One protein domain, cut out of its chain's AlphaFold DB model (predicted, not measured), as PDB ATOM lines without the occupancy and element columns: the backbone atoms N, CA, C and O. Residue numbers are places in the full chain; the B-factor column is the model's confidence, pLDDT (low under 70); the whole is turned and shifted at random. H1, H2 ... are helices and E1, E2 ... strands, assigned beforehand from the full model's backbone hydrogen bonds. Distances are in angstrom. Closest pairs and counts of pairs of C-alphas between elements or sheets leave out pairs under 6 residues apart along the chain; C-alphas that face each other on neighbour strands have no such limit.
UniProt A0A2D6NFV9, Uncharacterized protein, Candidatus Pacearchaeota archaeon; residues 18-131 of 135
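Overview. This is residues 18 to 131 of the 135 residues of an uncharacterized protein of Candidatus Pacearchaeota archaeon (UniProt A0A2D6NFV9). A long helix, H3, runs along much of an elongated domain, with a strongly twisted four-stranded sheet, E1 to E4, near its first part and a small two-stranded hairpin, E5 and E6, beside its later part. H1 sits in the middle, packed between H3 and the sheet, and the short H2 lies in the stretch that leads from E4 to H3. The 114 printed residues hold three named helices and six named strands, in the order H1 E1 E2 E3 E4 H2 H3 E5 E6, and the class is mixed, helices and strands. The larger sheet has the order E1 - E2 - E3 - E4, all antiparallel, and E5 - E6 is antiparallel too. The whole is compact, with a radius of gyration of the C-alphas of 15.2 A, and spans 47 by 27 by 25 A.

Arrangement. H1, residues 18 to 26, is on the sheet of E1, residues 32 to 40, E2, residues 43 to 52, E3, residues 55 to 59, and E4, residues 65 to 69. Its height over the sheet is 9.8 A, on a local plane fitted to only just enough C-alphas, 6; it lies over E2 and runs across the strands, at 86 degrees to E2 on the local plane. The four strands form a meander, each strand the antiparallel neighbour of the one before; E1 and E4 are its edge strands. E1 bends by 90 degrees at residue 35 and E2 by 113 degrees at residue 49. In the hairpin of E1 and E2, N 38 and O 45 are 2.8 A apart, within hydrogen-bond range; in that of E2 and E3, N 57 and O 49 are 2.8 A apart; in that of E3 and E4, N 58 and O 66 are 2.8 A apart. H2, residues 77 to 80, is only just not on this sheet, with 4 pairs of C-alphas within 10 A. H3, residues 86 to 107, only grazes the sheet with its residues 86 to 93. H1 and H3 touch, their closest C-alphas those of Ala 23 and Ala 96, 4.8 A apart, at a steep tilt of 64 degrees, opposite ways. H2 and H3 are apart. E5, residues 119 to 121, and E6, residues 127 to 129, form a hairpin, with N 120 and O 128 at 2.9 A. The closest C-alphas of H3 and E5 are those of Val 99 and Ala 119, 6.8 A apart. Every O i to N i+4 pair is within hydrogen-bond range in H1 and H3; H2 is too short for such a pair.

Along the chain. H1 begins at C-alpha 18, (208.893, 179.844, 221.722), and is 12.6 A long. E1 is 18.7 A long and E2 16.4 A. H3 runs 31.2 A from C-alpha 86, (200.849, 166.058, 236.566). E6 ends at C-alpha 129, (225.171, 176.321, 232.281).

Size, cuts and confidence. The C-alphas farthest apart, those of Gly 42 and Asn 110, are 48.1 A apart. The printed part has no cut; the link from H3 to E5, 11 residues, is long. Mean pLDDT of the printed part is 85.8, with 13 residues under 70, among them residues 112 to 118.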
ATOM      1  N   SER A  18     207.733 180.357 222.462       94.12
ATOM      2  CA  SER A  18     208.893 179.844 221.722       94.12
ATOM      3  C   SER A  18     209.822 179.042 222.641       94.12
ATOM      4  O   SER A  18     210.213 177.919 222.325       94.12
ATOM      5  N   VAL A  19     210.093 179.574 223.837       94.94
ATOM      6  CA  VAL A  19     210.926 178.908 224.849       94.94
ATOM      7  C   VAL A  19     210.237 177.655 225.395       94.94
ATOM      8  O   VAL A  19     210.886 176.624 225.554       94.94
ATOM      9  N   ILE A  20     208.913 177.678 225.596       96.06
ATOM     10  CA  ILE A  20     208.140 176.488 225.992       96.06
ATOM     11  C   ILE A  20     208.306 175.360 224.968       96.06
ATOM     12  O   ILE A  20     208.475 174.203 225.348       96.06
ATOM     13  N   ARG A  21     208.302 175.670 223.668       96.56
ATOM     14  CA  ARG A  21     208.520 174.655 222.627       96.56
ATOM     15  C   ARG A  21     209.929 174.089 222.651       96.56
ATOM     16  O   ARG A  21     210.077 172.873 222.556       96.56
ATOM     17  N   LYS A  22     210.950 174.937 222.814       95.00
ATOM     18  CA  LYS A  22     212.328 174.464 223.014       95.00
ATOM     19  C   LYS A  22     212.414 173.549 224.246       95.00
ATOM     20  O   LYS A  22     213.019 172.482 224.178       95.00
ATOM     21  N   ALA A  23     211.725 173.902 225.333       95.12
ATOM     22  CA  ALA A  23     211.710 173.130 226.575       95.12
ATOM     23  C   ALA A  23     211.039 171.761 226.407       95.12
ATOM     24  O   ALA A  23     211.588 170.741 226.825       95.12
ATOM     25  N   LEU A  24     209.888 171.715 225.730       96.50
ATOM     26  CA  LEU A  24     209.215 170.465 225.371       96.50
ATOM     27  C   LEU A  24     210.116 169.592 224.492       96.50
ATOM     28  O   LEU A  24     210.265 168.400 224.767       96.50
ATOM     29  N   LYS A  25     210.812 170.194 223.522       96.00
ATOM     30  CA  LYS A  25     211.784 169.493 222.677       96.00
ATOM     31  C   LYS A  25     212.951 168.923 223.483       96.00
ATOM     32  O   LYS A  25     213.312 167.766 223.270       96.00
ATOM     33  N   ARG A  26     213.484 169.663 224.462       93.25
ATOM     34  CA  ARG A  26     214.503 169.172 225.413       93.25
ATOM     35  C   ARG A  26     214.008 167.976 226.228       93.25
ATOM     36  O   ARG A  26     214.770 167.050 226.484       93.25
ATOM     37  N   MET A  27     212.728 167.956 226.595       94.00
ATOM     38  CA  MET A  27     212.084 166.809 227.252       94.00
ATOM     39  C   MET A  27     211.798 165.639 226.291       94.00
ATOM     40  O   MET A  27     211.378 164.564 226.723       94.00
ATOM     41  N   GLY A  28     212.051 165.819 224.992       95.62
ATOM     42  CA  GLY A  28     211.832 164.823 223.951       95.62
ATOM     43  C   GLY A  28     210.402 164.783 223.416       95.62
ATOM     44  O   GLY A  28     209.985 163.720 222.954       95.62
ATOM     45  N   PHE A  29     209.675 165.901 223.499       96.31
ATOM     46  CA  PHE A  29     208.328 166.090 222.966       96.31
ATOM     47  C   PHE A  29     208.318 167.151 221.867       96.31
ATOM     48  O   PHE A  29     208.952 168.194 221.991       96.31
ATOM     49  N   GLU A  30     207.545 166.921 220.815       94.81
ATOM     50  CA  GLU A  30     207.259 167.945 219.812       94.81
ATOM     51  C   GLU A  30     205.935 168.628 220.154       94.81
ATOM     52  O   GLU A  30     205.007 167.989 220.647       94.81
ATOM     53  N   ALA A  31     205.844 169.933 219.897       95.81
ATOM     54  CA  ALA A  31     204.621 170.691 220.124       95.81
ATOM     55  C   ALA A  31     204.275 171.557 218.917       95.81
ATOM     56  O   ALA A  31     205.129 172.251 218.351       95.81
ATOM     57  N   GLN A  32     203.001 171.517 218.546       96.06
ATOM     58  CA  GLN A  32     202.427 172.292 217.458       96.06
ATOM     59  C   GLN A  32     201.788 173.564 218.006       96.06
ATOM     60  O   GLN A  32     201.109 173.528 219.030       96.06
ATOM     61  N   GLU A  33     202.001 174.675 217.309       95.06
ATOM     62  CA  GLU A  33     201.370 175.961 217.606       95.06
ATOM     63  C   GLU A  33     200.079 176.120 216.814       95.06
ATOM     64  O   GLU A  33     199.995 175.693 215.660       95.06
ATOM     65  N   GLY A  34     199.092 176.758 217.427       94.44
ATOM     66  CA  GLY A  34     197.802 177.024 216.809       94.44
ATOM     67  C   GLY A  34     196.685 176.989 217.836       94.44
ATOM     68  O   GLY A  34     196.927 176.744 219.011       94.44
ATOM     69  N   ASP A  35     195.460 177.214 217.386       94.94
ATOM     70  CA  ASP A  35     194.285 177.103 218.242       94.94
ATOM     71  C   ASP A  35     193.733 175.680 218.161       94.94
ATOM     72  O   ASP A  35     193.089 175.286 217.186       94.94
ATOM     73  N   PHE A  36     194.022 174.893 219.193       94.94
ATOM     74  CA  PHE A  36     193.575 173.514 219.323       94.94
ATOM     75  C   PHE A  36     192.506 173.384 220.401       94.94
ATOM     76  O   PHE A  36     192.414 174.189 221.328       94.94
ATOM     77  N   THR A  37     191.740 172.303 220.306       93.12
ATOM     78  CA  THR A  37     190.794 171.890 221.340       93.12
ATOM     79  C   THR A  37     191.250 170.555 221.904       93.12
ATOM     80  O   THR A  37     191.293 169.563 221.178       93.12
ATOM     81  N   ILE A  38     191.569 170.524 223.195       88.94
ATOM     82  CA  ILE A  38     191.917 169.306 223.928       88.94
ATOM     83  C   ILE A  38     190.673 168.825 224.666       88.94
ATOM     84  O   ILE A  38     190.020 169.600 225.361       88.94
ATOM     85  N   THR A  39     190.321 167.550 224.501       77.94
ATOM     86  CA  THR A  39     189.129 166.965 225.133       77.94
ATOM     87  C   THR A  39     189.528 166.037 226.273       77.94
ATOM     88  O   THR A  39     190.308 165.109 226.080       77.94
ATOM     89  N   GLN A  40     188.939 166.246 227.449       70.62
ATOM     90  CA  GLN A  40     189.124 165.428 228.640       70.62
ATOM     91  C   GLN A  40     187.767 165.159 229.310       70.62
ATOM     92  O   GLN A  40     187.062 166.086 229.691       70.62
ATOM     93  N   TYR A  41     187.394 163.882 229.466       63.03
ATOM     94  CA  TYR A  41     186.145 163.444 230.121       63.03
ATOM     95  C   TYR A  41     184.865 164.170 229.642       63.03
ATOM     96  O   TYR A  41     183.958 164.429 230.427       63.03
ATOM     97  N   GLY A  42     184.778 164.500 228.348       67.88
ATOM     98  CA  GLY A  42     183.633 165.221 227.768       67.88
ATOM     99  C   GLY A  42     183.683 166.745 227.926       67.88
ATOM    100  O   GLY A  42     182.842 167.435 227.355       67.88
ATOM    101  N   THR A  43     184.683 167.273 228.631       73.75
ATOM    102  CA  THR A  43     185.006 168.701 228.686       73.75
ATOM    103  C   THR A  43     186.060 169.022 227.637       73.75
ATOM    104  O   THR A  43     187.003 168.260 227.434       73.75
ATOM    105  N   THR A  44     185.915 170.159 226.968       83.00
ATOM    106  CA  THR A  44     186.890 170.656 225.997       83.00
ATOM    107  C   THR A  44     187.558 171.916 226.518       83.00
ATOM    108  O   THR A  44     186.861 172.842 226.934       83.00
ATOM    109  N   GLU A  45     188.882 171.986 226.423       87.31
ATOM    110  CA  GLU A  45     189.657 173.190 226.716       87.31
ATOM    111  C   GLU A  45     190.440 173.652 225.488       87.31
ATOM    112  O   GLU A  45     190.933 172.846 224.696       87.31
ATOM    113  N   ALA A  46     190.543 174.970 225.323       92.56
ATOM    114  CA  ALA A  46     191.362 175.564 224.277       92.56
ATOM    115  C   ALA A  46     192.846 175.445 224.647       92.56
ATOM    116  O   ALA A  46     193.219 175.712 225.786       92.56
ATOM    117  N   ALA A  47     193.693 175.108 223.680       93.19
ATOM    118  CA  ALA A  47     195.138 175.037 223.846       93.19
ATOM    119  C   ALA A  47     195.842 175.767 222.700       93.19
ATOM    120  O   ALA A  47     195.486 175.588 221.539       93.19
ATOM    121  N   GLN A  48     196.859 176.563 223.033       96.44
ATOM    122  CA  GLN A  48     197.697 177.271 222.054       96.44
ATOM    123  C   GLN A  48     198.917 176.440 221.632       96.44
ATOM    124  O   GLN A  48     199.541 176.691 220.599       96.44
ATOM    125  N   LEU A  49     199.267 175.450 222.454       96.19
ATOM    126  CA  LEU A  49     200.288 174.458 222.160       96.19
ATOM    127  C   LEU A  49     199.685 173.068 222.319       96.19
ATOM    128  O   LEU A  49     199.232 172.712 223.405       96.19
ATOM    129  N   ARG A  50     199.717 172.268 221.255       96.12
ATOM    130  CA  ARG A  50     199.338 170.852 221.297       96.12
ATOM    131  C   ARG A  50     200.590 169.990 221.335       96.12
ATOM    132  O   ARG A  50     201.417 170.095 220.432       96.12
ATOM    133  N   ILE A  51     200.714 169.147 222.359       95.19
ATOM    134  CA  ILE A  51     201.810 168.175 222.501       95.19
ATOM    135  C   ILE A  51     201.372 166.824 221.916       95.19
ATOM    136  O   ILE A  51     202.102 166.193 221.163       95.19
ATOM    137  N   ASP A  52     200.143 166.421 222.228       93.38
ATOM    138  CA  ASP A  52     199.440 165.253 221.695       93.38
ATOM    139  C   ASP A  52     197.941 165.593 221.605       93.38
ATOM    140  O   ASP A  52     197.496 166.595 222.165       93.38
ATOM    141  N   ASP A  53     197.134 164.780 220.925       89.81
ATOM    142  CA  ASP A  53     195.686 165.010 220.820       89.81
ATOM    143  C   ASP A  53     194.974 165.047 222.185       89.81
ATOM    144  O   ASP A  53     193.935 165.696 222.322       89.81
ATOM    145  N   ALA A  54     195.542 164.401 223.208       89.25
ATOM    146  CA  ALA A  54     195.003 164.407 224.566       89.25
ATOM    147  C   ALA A  54     195.670 165.411 225.522       89.25
ATOM    148  O   ALA A  54     195.216 165.534 226.661       89.25
ATOM    149  N   VAL A  55     196.751 166.093 225.116       91.38
ATOM    150  CA  VAL A  55     197.575 166.918 226.017       91.38
ATOM    151  C   VAL A  55     198.058 168.192 225.326       91.38
ATOM    152  O   VAL A  55     198.700 168.157 224.273       91.38
ATOM    153  N   GLY A  56     197.834 169.334 225.971       93.44
ATOM    154  CA  GLY A  56     198.292 170.630 225.481       93.44
ATOM    155  C   GLY A  56     198.616 171.621 226.592       93.44
ATOM    156  O   GLY A  56     198.569 171.299 227.781       93.44
ATOM    157  N   LEU A  57     198.942 172.847 226.188       94.12
ATOM    158  CA  LEU A  57     199.095 173.991 227.074       94.12
ATOM    159  C   LEU A  57     198.150 175.117 226.643       94.12
ATOM    160  O   LEU A  57     198.160 175.556 225.488       94.12
ATOM    161  N   ALA A  58     197.362 175.599 227.595       93.06
ATOM    162  CA  ALA A  58     196.410 176.684 227.430       93.06
ATOM    163  C   ALA A  58     196.967 177.984 228.000       93.06
ATOM    164  O   ALA A  58     197.450 178.024 229.139       93.06
ATOM    165  N   ARG A  59     196.848 179.066 227.232       93.56
ATOM    166  CA  ARG A  59     197.209 180.405 227.682       93.56
ATOM    167  C   ARG A  59     196.160 180.930 228.662       93.56
ATOM    168  O   ARG A  59     194.971 180.997 228.367       93.56
ATOM    169  N   GLN A  60     196.629 181.331 229.831       91.19
ATOM    170  CA  GLN A  60     195.847 181.865 230.933       91.19
ATOM    171  C   GLN A  60     195.659 183.380 230.796       91.19
ATOM    172  O   GLN A  60     196.351 184.061 230.034       91.19
ATOM    173  N   LYS A  61     194.730 183.937 231.582       89.94
ATOM    174  CA  LYS A  61     194.427 185.381 231.580       89.94
ATOM    175  C   LYS A  61     195.621 186.258 231.963       89.94
ATOM    176  O   LYS A  61     195.692 187.398 231.519       89.94
ATOM    177  N   ASP A  62     196.536 185.744 232.779       88.94
ATOM    178  CA  ASP A  62     197.754 186.445 233.197       88.94
ATOM    179  C   ASP A  62     198.914 186.299 232.192       88.94
ATOM    180  O   ASP A  62     200.024 186.762 232.451       88.94
ATOM    181  N   GLY A  63     198.661 185.664 231.043       88.88
ATOM    182  CA  GLY A  63     199.639 185.437 229.986       88.88
ATOM    183  C   GLY A  63     200.529 184.211 230.196       88.88
ATOM    184  O   GLY A  63     201.348 183.936 229.320       88.88
ATOM    185  N   THR A  64     200.371 183.475 231.298       91.62
ATOM    186  CA  THR A  64     201.087 182.211 231.521       91.62
ATOM    187  C   THR A  64     200.436 181.045 230.779       91.62
ATOM    188  O   THR A  64     199.317 181.155 230.288       91.62
ATOM    189  N   TYR A  65     201.135 179.921 230.678       92.50
ATOM    190  CA  TYR A  65     200.648 178.679 230.095       92.50
ATOM    191  C   TYR A  65     200.437 177.642 231.192       92.50
ATOM    192  O   TYR A  65     201.321 177.413 232.018       92.50
ATOM    193  N   ALA A  66     199.277 176.989 231.171       90.88
ATOM    194  CA  ALA A  66     198.955 175.877 232.054       90.88
ATOM    195  C   ALA A  66     198.699 174.612 231.240       90.88
ATOM    196  O   ALA A  66     198.199 174.673 230.119       90.88
ATOM    197  N   MET A  67     199.045 173.467 231.815       90.69
ATOM    198  CA  MET A  67     198.782 172.169 231.210       90.69
ATOM    199  C   MET A  67     197.290 171.853 231.229       90.69
ATOM    200  O   MET A  67     196.637 172.013 232.259       90.69
ATOM    201  N   VAL A  68     196.790 171.359 230.101       90.19
ATOM    202  CA  VAL A  68     195.409 170.909 229.926       90.19
ATOM    203  C   VAL A  68     195.395 169.519 229.300       90.19
ATOM    204  O   VAL A  68     196.263 169.188 228.484       90.19
ATOM    205  N   GLY A  69     194.411 168.705 229.677       88.06
ATOM    206  CA  GLY A  69     194.224 167.361 229.136       88.06
ATOM    207  C   GLY A  69     194.589 166.221 230.087       88.06
ATOM    208  O   GLY A  69     194.750 166.399 231.296       88.06
ATOM    209  N   ASP A  70     194.679 165.014 229.525       86.12
ATOM    210  CA  ASP A  70     194.852 163.766 230.271       86.12
ATOM    211  C   ASP A  70     195.899 162.853 229.627       86.12
ATOM    212  O   ASP A  70     195.682 162.252 228.573       86.12
ATOM    213  N   PHE A  71     197.021 162.674 230.326       88.06
ATOM    214  CA  PHE A  71     198.104 161.793 229.898       88.06
ATOM    215  C   PHE A  71     197.678 160.336 229.689       88.06
ATOM    216  O   PHE A  71     198.320 159.645 228.900       88.06
ATOM    217  N   TRP A  72     196.625 159.842 230.355       85.38
ATOM    218  CA  TRP A  72     196.137 158.473 230.143       85.38
ATOM    219  C   TRP A  72     195.736 158.223 228.687       85.38
ATOM    220  O   TRP A  72     196.017 157.161 228.124       85.38
ATOM    221  N   HIS A  73     195.119 159.229 228.067       86.56
ATOM    222  CA  HIS A  73     194.586 159.164 226.712       86.56
ATOM    223  C   HIS A  73     195.630 159.497 225.638       86.56
ATOM    224  O   HIS A  73     195.346 159.331 224.456       86.56
ATOM    225  N   SER A  74     196.844 159.891 226.037       88.38
ATOM    226  CA  SER A  74     197.914 160.267 225.111       88.38
ATOM    227  C   SER A  74     198.316 159.125 224.174       88.38
ATOM    228  O   SER A  74     198.511 157.983 224.608       88.38
ATOM    229  N   GLY A  75     198.518 159.424 222.890       88.81
ATOM    230  CA  GLY A  75     199.094 158.479 221.927       88.81
ATOM    231  C   GLY A  75     200.558 158.143 222.236       88.81
ATOM    232  O   GLY A  75     200.997 157.004 222.060       88.81
ATOM    233  N   ASP A  76     201.296 159.110 222.780       91.62
ATOM    234  CA  ASP A  76     202.713 158.988 223.120       91.62
ATOM    235  C   ASP A  76     202.944 158.230 224.450       91.62
ATOM    236  O   ASP A  76     202.363 158.540 225.497       91.62
ATOM    237  N   ARG A  77     203.833 157.221 224.420       92.44
ATOM    238  CA  ARG A  77     204.179 156.371 225.576       92.44
ATOM    239  C   ARG A  77     204.955 157.112 226.673       92.44
ATOM    240  O   ARG A  77     204.768 156.795 227.848       92.44
ATOM    241  N   LYS A  78     205.834 158.053 226.318       93.75
ATOM    242  CA  LYS A  78     206.566 158.890 227.279       93.75
ATOM    243  C   LYS A  78     205.604 159.846 227.985       93.75
ATOM    244  O   LYS A  78     205.683 159.957 229.206       93.75
ATOM    245  N   LEU A  79     204.657 160.451 227.260       92.00
ATOM    246  CA  LEU A  79     203.609 161.294 227.857       92.00
ATOM    247  C   LEU A  79     202.686 160.497 228.782       92.00
ATOM    248  O   LEU A  79     202.441 160.931 229.904       92.00
ATOM    249  N   LYS A  80     202.263 159.286 228.395       92.44
ATOM    250  CA  LYS A  80     201.549 158.354 229.296       92.44
ATOM    251  C   LYS A  80     202.310 158.077 230.595       92.44
ATOM    252  O   LYS A  80     201.706 157.845 231.639       92.44
ATOM    253  N   GLY A  81     203.640 158.159 230.554       92.06
ATOM    254  CA  GLY A  81     204.519 158.125 231.720       92.06
ATOM    255  C   GLY A  81     204.327 159.279 232.715       92.06
ATOM    256  O   GLY A  81     204.961 159.257 233.766       92.06
ATOM    257  N   TYR A  82     203.458 160.251 232.455       89.81
ATOM    258  CA  TYR A  82     203.057 161.286 233.409       89.81
ATOM    259  C   TYR A  82     201.635 161.099 233.949       89.81
ATOM    260  O   TYR A  82     201.191 161.901 234.766       89.81
ATOM    261  N   TYR A  83     200.929 160.022 233.579       89.38
ATOM    262  CA  TYR A  83     199.621 159.718 234.155       89.38
ATOM    263  C   TYR A  83     199.690 159.603 235.687       89.38
ATOM    264  O   TYR A  83     200.551 158.908 236.238       89.38
ATOM    265  N   GLY A  84     198.801 160.332 236.371       83.50
ATOM    266  CA  GLY A  84     198.797 160.469 237.831       83.50
ATOM    267  C   GLY A  84     199.981 161.265 238.403       83.50
ATOM    268  O   GLY A  84     200.179 161.264 239.613       83.50
ATOM    269  N   ARG A  85     200.790 161.919 237.556       85.00
ATOM    270  CA  ARG A  85     202.020 162.653 237.916       85.00
ATOM    271  C   ARG A  85     202.088 164.035 237.253       85.00
ATOM    272  O   ARG A  85     203.153 164.471 236.820       85.00
ATOM    273  N   ASN A  86     200.959 164.738 237.200       81.69
ATOM    274  CA  ASN A  86     200.849 166.058 236.566       81.69
ATOM    275  C   ASN A  86     201.845 167.071 237.153       81.69
ATOM    276  O   ASN A  86     202.522 167.774 236.411       81.69
ATOM    277  N   GLU A  87     202.002 167.092 238.478       83.56
ATOM    278  CA  GLU A  87     202.968 167.967 239.157       83.56
ATOM    279  C   GLU A  87     204.407 167.703 238.704       83.56
ATOM    280  O   GLU A  87     205.182 168.639 238.523       83.56
ATOM    281  N   LYS A  88     204.758 166.433 238.456       86.81
ATOM    282  CA  LYS A  88     206.075 166.077 237.926       86.81
ATOM    283  C   LYS A  88     206.257 166.616 236.509       86.81
ATOM    284  O   LYS A  88     207.308 167.179 236.236       86.81
ATOM    285  N   PHE A  89     205.258 166.475 235.637       89.38
ATOM    286  CA  PHE A  89     205.331 167.029 234.281       89.38
ATOM    287  C   PHE A  89     205.542 168.542 234.313       89.38
ATOM    288  O   PHE A  89     206.449 169.052 233.663       89.38
ATOM    289  N   VAL A  90     204.738 169.252 235.112       89.62
ATOM    290  CA  VAL A  90     204.840 170.709 235.255       89.62
ATOM    291  C   VAL A  90     206.206 171.105 235.812       89.62
ATOM    292  O   VAL A  90     206.807 172.053 235.308       89.62
ATOM    293  N   LYS A  91     206.736 170.369 236.798       88.19
ATOM    294  CA  LYS A  91     208.080 170.598 237.342       88.19
ATOM    295  C   LYS A  91     209.161 170.389 236.282       88.19
ATOM    296  O   LYS A  91     209.985 171.275 236.090       88.19
ATOM    297  N   ASP A  92     209.142 169.257 235.584       91.00
ATOM    298  CA  ASP A  92     210.130 168.931 234.551       91.00
ATOM    299  C   ASP A  92     210.089 169.959 233.404       91.00
ATOM    300  O   ASP A  92     211.139 170.426 232.960       91.00
ATOM    301  N   LEU A  93     208.888 170.391 232.995       93.00
ATOM    302  CA  LEU A  93     208.696 171.453 232.002       93.00
ATOM    303  C   LEU A  93     209.198 172.808 232.492       93.00
ATOM    304  O   LEU A  93     209.845 173.522 231.735       93.00
ATOM    305  N   SER A  94     208.941 173.161 233.750       90.31
ATOM    306  CA  SER A  94     209.415 174.421 234.338       90.31
ATOM    307  C   SER A  94     210.939 174.469 234.403       90.31
ATOM    308  O   SER A  94     211.540 175.496 234.091       90.31
ATOM    309  N   THR A  95     211.572 173.346 234.748       88.62
ATOM    310  CA  THR A  95     213.031 173.213 234.753       88.62
ATOM    311  C   THR A  95     213.601 173.317 233.340       88.62
ATOM    312  O   THR A  95     214.514 174.104 233.108       88.62
ATOM    313  N   ALA A  96     213.045 172.579 232.374       91.75
ATOM    314  CA  ALA A  96     213.476 172.664 230.979       91.75
ATOM    315  C   ALA A  96     213.270 174.077 230.405       91.75
ATOM    316  O   ALA A  96     214.124 174.575 229.680       91.75
ATOM    317  N   TYR A  97     212.177 174.747 230.775       92.62
ATOM    318  CA  TYR A  97     211.898 176.125 230.384       92.62
ATOM    319  C   TYR A  97     212.926 177.099 230.958       92.62
ATOM    320  O   TYR A  97     213.435 177.922 230.211       92.62
ATOM    321  N   ALA A  98     213.300 176.978 232.236       88.81
ATOM    322  CA  ALA A  98     214.337 177.823 232.836       88.81
ATOM    323  C   ALA A  98     215.691 177.685 232.126       88.81
ATOM    324  O   ALA A  98     216.374 178.680 231.897       88.81
ATOM    325  N   VAL A  99     216.048 176.459 231.739       88.38
ATOM    326  CA  VAL A  99     217.253 176.185 230.950       88.38
ATOM    327  C   VAL A  99     217.182 176.891 229.591       88.38
ATOM    328  O   VAL A  99     218.085 177.641 229.238       88.38
ATOM    329  N   GLU A 100     216.103 176.690 228.835       91.38
ATOM    330  CA  GLU A 100     215.939 177.271 227.493       91.38
ATOM    331  C   GLU A 100     215.780 178.796 227.498       91.38
ATOM    332  O   GLU A 100     216.205 179.476 226.560       91.38
ATOM    333  N   GLU A 101     215.179 179.347 228.551       90.38
ATOM    334  CA  GLU A 101     215.078 180.788 228.768       90.38
ATOM    335  C   GLU A 101     216.468 181.378 229.015       90.38
ATOM    336  O   GLU A 101     216.818 182.384 228.406       90.38
ATOM    337  N   ALA A 102     217.296 180.719 229.832       86.69
ATOM    338  CA  ALA A 102     218.676 181.135 230.056       86.69
ATOM    339  C   ALA A 102     219.513 181.078 228.767       86.69
ATOM    340  O   ALA A 102     220.205 182.049 228.465       86.69
ATOM    341  N   PHE A 103     219.406 179.999 227.982       86.12
ATOM    342  CA  PHE A 103     220.054 179.904 226.667       86.12
ATOM    343  C   PHE A 103     219.618 181.043 225.740       86.12
ATOM    344  O   PHE A 103     220.462 181.770 225.224       86.12
ATOM    345  N   THR A 104     218.308 181.263 225.602       87.19
ATOM    346  CA  THR A 104     217.766 182.320 224.735       87.19
ATOM    347  C   THR A 104     218.240 183.712 225.178       87.19
ATOM    348  O   THR A 104     218.703 184.494 224.351       87.19
ATOM    349  N   ASN A 105     218.224 184.005 226.483       86.38
ATOM    350  CA  ASN A 105     218.690 185.286 227.028       86.38
ATOM    351  C   ASN A 105     220.196 185.525 226.810       86.38
ATOM    352  O   ASN A 105     220.636 186.674 226.748       86.38
ATOM    353  N   LEU A 106     221.005 184.464 226.761       83.69
ATOM    354  CA  LEU A 106     222.452 184.556 226.545       83.69
ATOM    355  C   LEU A 106     222.794 184.694 225.058       83.69
ATOM    356  O   LEU A 106     223.653 185.507 224.713       83.69
ATOM    357  N   GLU A 107     222.067 184.002 224.180       83.62
ATOM    358  CA  GLU A 107     222.134 184.198 222.726       83.62
ATOM    359  C   GLU A 107     221.803 185.647 222.335       83.62
ATOM    360  O   GLU A 107     222.539 186.266 221.565       83.62
ATOM    361  N   GLU A 108     220.764 186.240 222.935       84.81
ATOM    362  CA  GLU A 108     220.412 187.658 222.747       84.81
ATOM    363  C   GLU A 108     221.531 188.624 223.182       84.81
ATOM    364  O   GLU A 108     221.636 189.743 222.675       84.81
ATOM    365  N   GLN A 109     222.405 188.187 224.089       82.12
ATOM    366  CA  GLN A 109     223.577 188.933 224.549       82.12
ATOM    367  C   GLN A 109     224.848 188.630 223.736       82.12
ATOM    368  O   GLN A 109     225.929 189.101 224.096       82.12
ATOM    369  N   ASN A 110     224.730 187.918 222.610       79.69
ATOM    370  CA  ASN A 110     225.827 187.492 221.732       79.69
ATOM    371  C   ASN A 110     226.796 186.476 222.367       79.69
ATOM    372  O   ASN A 110     227.965 186.404 221.976       79.69
ATOM    373  N   PHE A 111     226.331 185.685 223.335       75.31
ATOM    374  CA  PHE A 111     227.005 184.443 223.714       75.31
ATOM    375  C   PHE A 111     226.519 183.316 222.802       75.31
ATOM    376  O   PHE A 111     225.354 183.292 222.422       75.31
ATOM    377  N   PHE A 112     227.397 182.380 222.443       67.12
ATOM    378  CA  PHE A 112     227.017 181.240 221.612       67.12
ATOM    379  C   PHE A 112     227.060 179.956 222.426       67.12
ATOM    380  O   PHE A 112     228.041 179.662 223.113       67.12
ATOM    381  N   CYS A 113     225.987 179.184 222.323       64.88
ATOM    382  CA  CYS A 113     225.904 177.845 222.874       64.88
ATOM    383  C   CYS A 113     226.665 176.898 221.931       64.88
ATOM    384  O   CYS A 113     226.371 176.836 220.736       64.88
ATOM    385  N   THR A 114     227.704 176.224 222.426       65.44
ATOM    386  CA  THR A 114     228.514 175.288 221.625       65.44
ATOM    387  C   THR A 114     227.979 173.862 221.759       65.44
ATOM    388  O   THR A 114     227.132 173.590 222.604       65.44
ATOM    389  N   GLU A 115     228.502 172.904 220.987       52.91
ATOM    390  CA  GLU A 115     228.146 171.474 221.126       52.91
ATOM    391  C   GLU A 115     228.448 170.893 222.527       52.91
ATOM    392  O   GLU A 115     227.966 169.815 222.873       52.91
ATOM    393  N   ASN A 116     229.224 171.610 223.349       52.59
ATOM    394  CA  ASN A 116     229.510 171.268 224.742       52.59
ATOM    395  C   ASN A 116     228.539 171.914 225.741       52.59
ATOM    396  O   ASN A 116     228.780 171.832 226.950       52.59
ATOM    397  N   GLU A 117     227.465 172.556 225.270       61.50
ATOM    398  CA  GLU A 117     226.434 173.104 226.141       61.50
ATOM    399  C   GLU A 117     225.899 172.008 227.073       61.50
ATOM    400  O   GLU A 117     225.403 170.954 226.669       61.50
ATOM    401  N   LYS A 118     226.040 172.237 228.375       66.06
ATOM    402  CA  LYS A 118     225.491 171.357 229.400       66.06
ATOM    403  C   LYS A 118     224.771 172.213 230.410       66.06
ATOM    404  O   LYS A 118     225.354 173.145 230.954       66.06
ATOM    405  N   ALA A 119     223.510 171.869 230.628       73.31
ATOM    406  CA  ALA A 119     222.747 172.333 231.765       73.31
ATOM    407  C   ALA A 119     222.755 171.216 232.810       73.31
ATOM    408  O   ALA A 119     222.216 170.134 232.568       73.31
ATOM    409  N   GLU A 120     223.384 171.470 233.951       75.50
ATOM    410  CA  GLU A 120     223.329 170.588 235.112       75.50
ATOM    411  C   GLU A 120     222.314 171.148 236.100       75.50
ATOM    412  O   GLU A 120     222.355 172.329 236.438       75.50
ATOM    413  N   ILE A 121     221.381 170.301 236.530       74.12
ATOM    414  CA  ILE A 121     220.329 170.674 237.474       74.12
ATOM    415  C   ILE A 121     220.688 170.048 238.821       74.12
ATOM    416  O   ILE A 121     220.647 168.825 238.967       74.12
ATOM    417  N   GLY A 122     221.057 170.885 239.786       69.56
ATOM    418  CA  GLY A 122     221.310 170.495 241.169       69.56
ATOM    419  C   GLY A 122     220.033 170.081 241.902       69.56
ATOM    420  O   GLY A 122     218.916 170.427 241.508       69.56
ATOM    421  N   GLU A 123     220.186 169.340 243.001       68.69
ATOM    422  CA  GLU A 123     219.061 168.890 243.840       68.69
ATOM    423  C   GLU A 123     218.285 170.054 244.485       68.69
ATOM    424  O   GLU A 123     217.098 169.927 244.787       68.69
ATOM    425  N   ASP A 124     218.941 171.200 244.649       71.31
ATOM    426  CA  ASP A 124     218.396 172.464 245.147       71.31
ATOM    427  C   ASP A 124     217.685 173.298 244.063       71.31
ATOM    428  O   ASP A 124     217.129 174.358 244.357       71.31
ATOM    429  N   GLY A 125     217.667 172.815 242.816       66.31
ATOM    430  CA  GLY A 125     217.123 173.535 241.669       66.31
ATOM    431  C   GLY A 125     218.094 174.543 241.052       66.31
ATOM    432  O   GLY A 125     217.674 175.316 240.190       66.31
ATOM    433  N   LEU A 126     219.372 174.541 241.454       71.69
ATOM    434  CA  LEU A 126     220.409 175.316 240.784       71.69
ATOM    435  C   LEU A 126     220.614 174.788 239.362       71.69
ATOM    436  O   LEU A 126     220.790 173.590 239.157       71.69
ATOM    437  N   ILE A 127     220.611 175.688 238.381       74.75
ATOM    438  CA  ILE A 127     220.902 175.357 236.986       74.75
ATOM    439  C   ILE A 127     222.277 175.931 236.652       74.75
ATOM    440  O   ILE A 127     222.445 177.150 236.592       74.75
ATOM    441  N   THR A 128     223.252 175.057 236.420       74.12
ATOM    442  CA  THR A 128     224.594 175.434 235.961       74.12
ATOM    443  C   THR A 128     224.659 175.273 234.453       74.12
ATOM    444  O   THR A 128     224.412 174.178 233.949       74.12
ATOM    445  N   ILE A 129     225.008 176.342 233.737       74.94
ATOM    446  CA  ILE A 129     225.171 176.321 232.281       74.94
ATOM    447  C   ILE A 129     226.553 176.866 231.917       74.94
ATOM    448  O   ILE A 129     226.931 177.945 232.370       74.94
ATOM    449  N   ASN A 130     227.299 176.124 231.097       70.50
ATOM    450  CA  ASN A 130     228.622 176.527 230.614       70.50
ATOM    451  C   ASN A 130     228.535 177.119 229.198       70.50
ATOM    452  O   ASN A 130     227.959 176.492 228.311       70.50
ATOM    453  N   PHE A 131     229.147 178.290 228.992       68.50
ATOM    454  CA  PHE A 131     229.223 178.995 227.704       68.50
ATOM    455  C   PHE A 131     230.653 179.422 227.386       68.50
ATOM    456  O   PHE A 131     231.450 179.678 228.290       68.50
TER     457      PHE A 131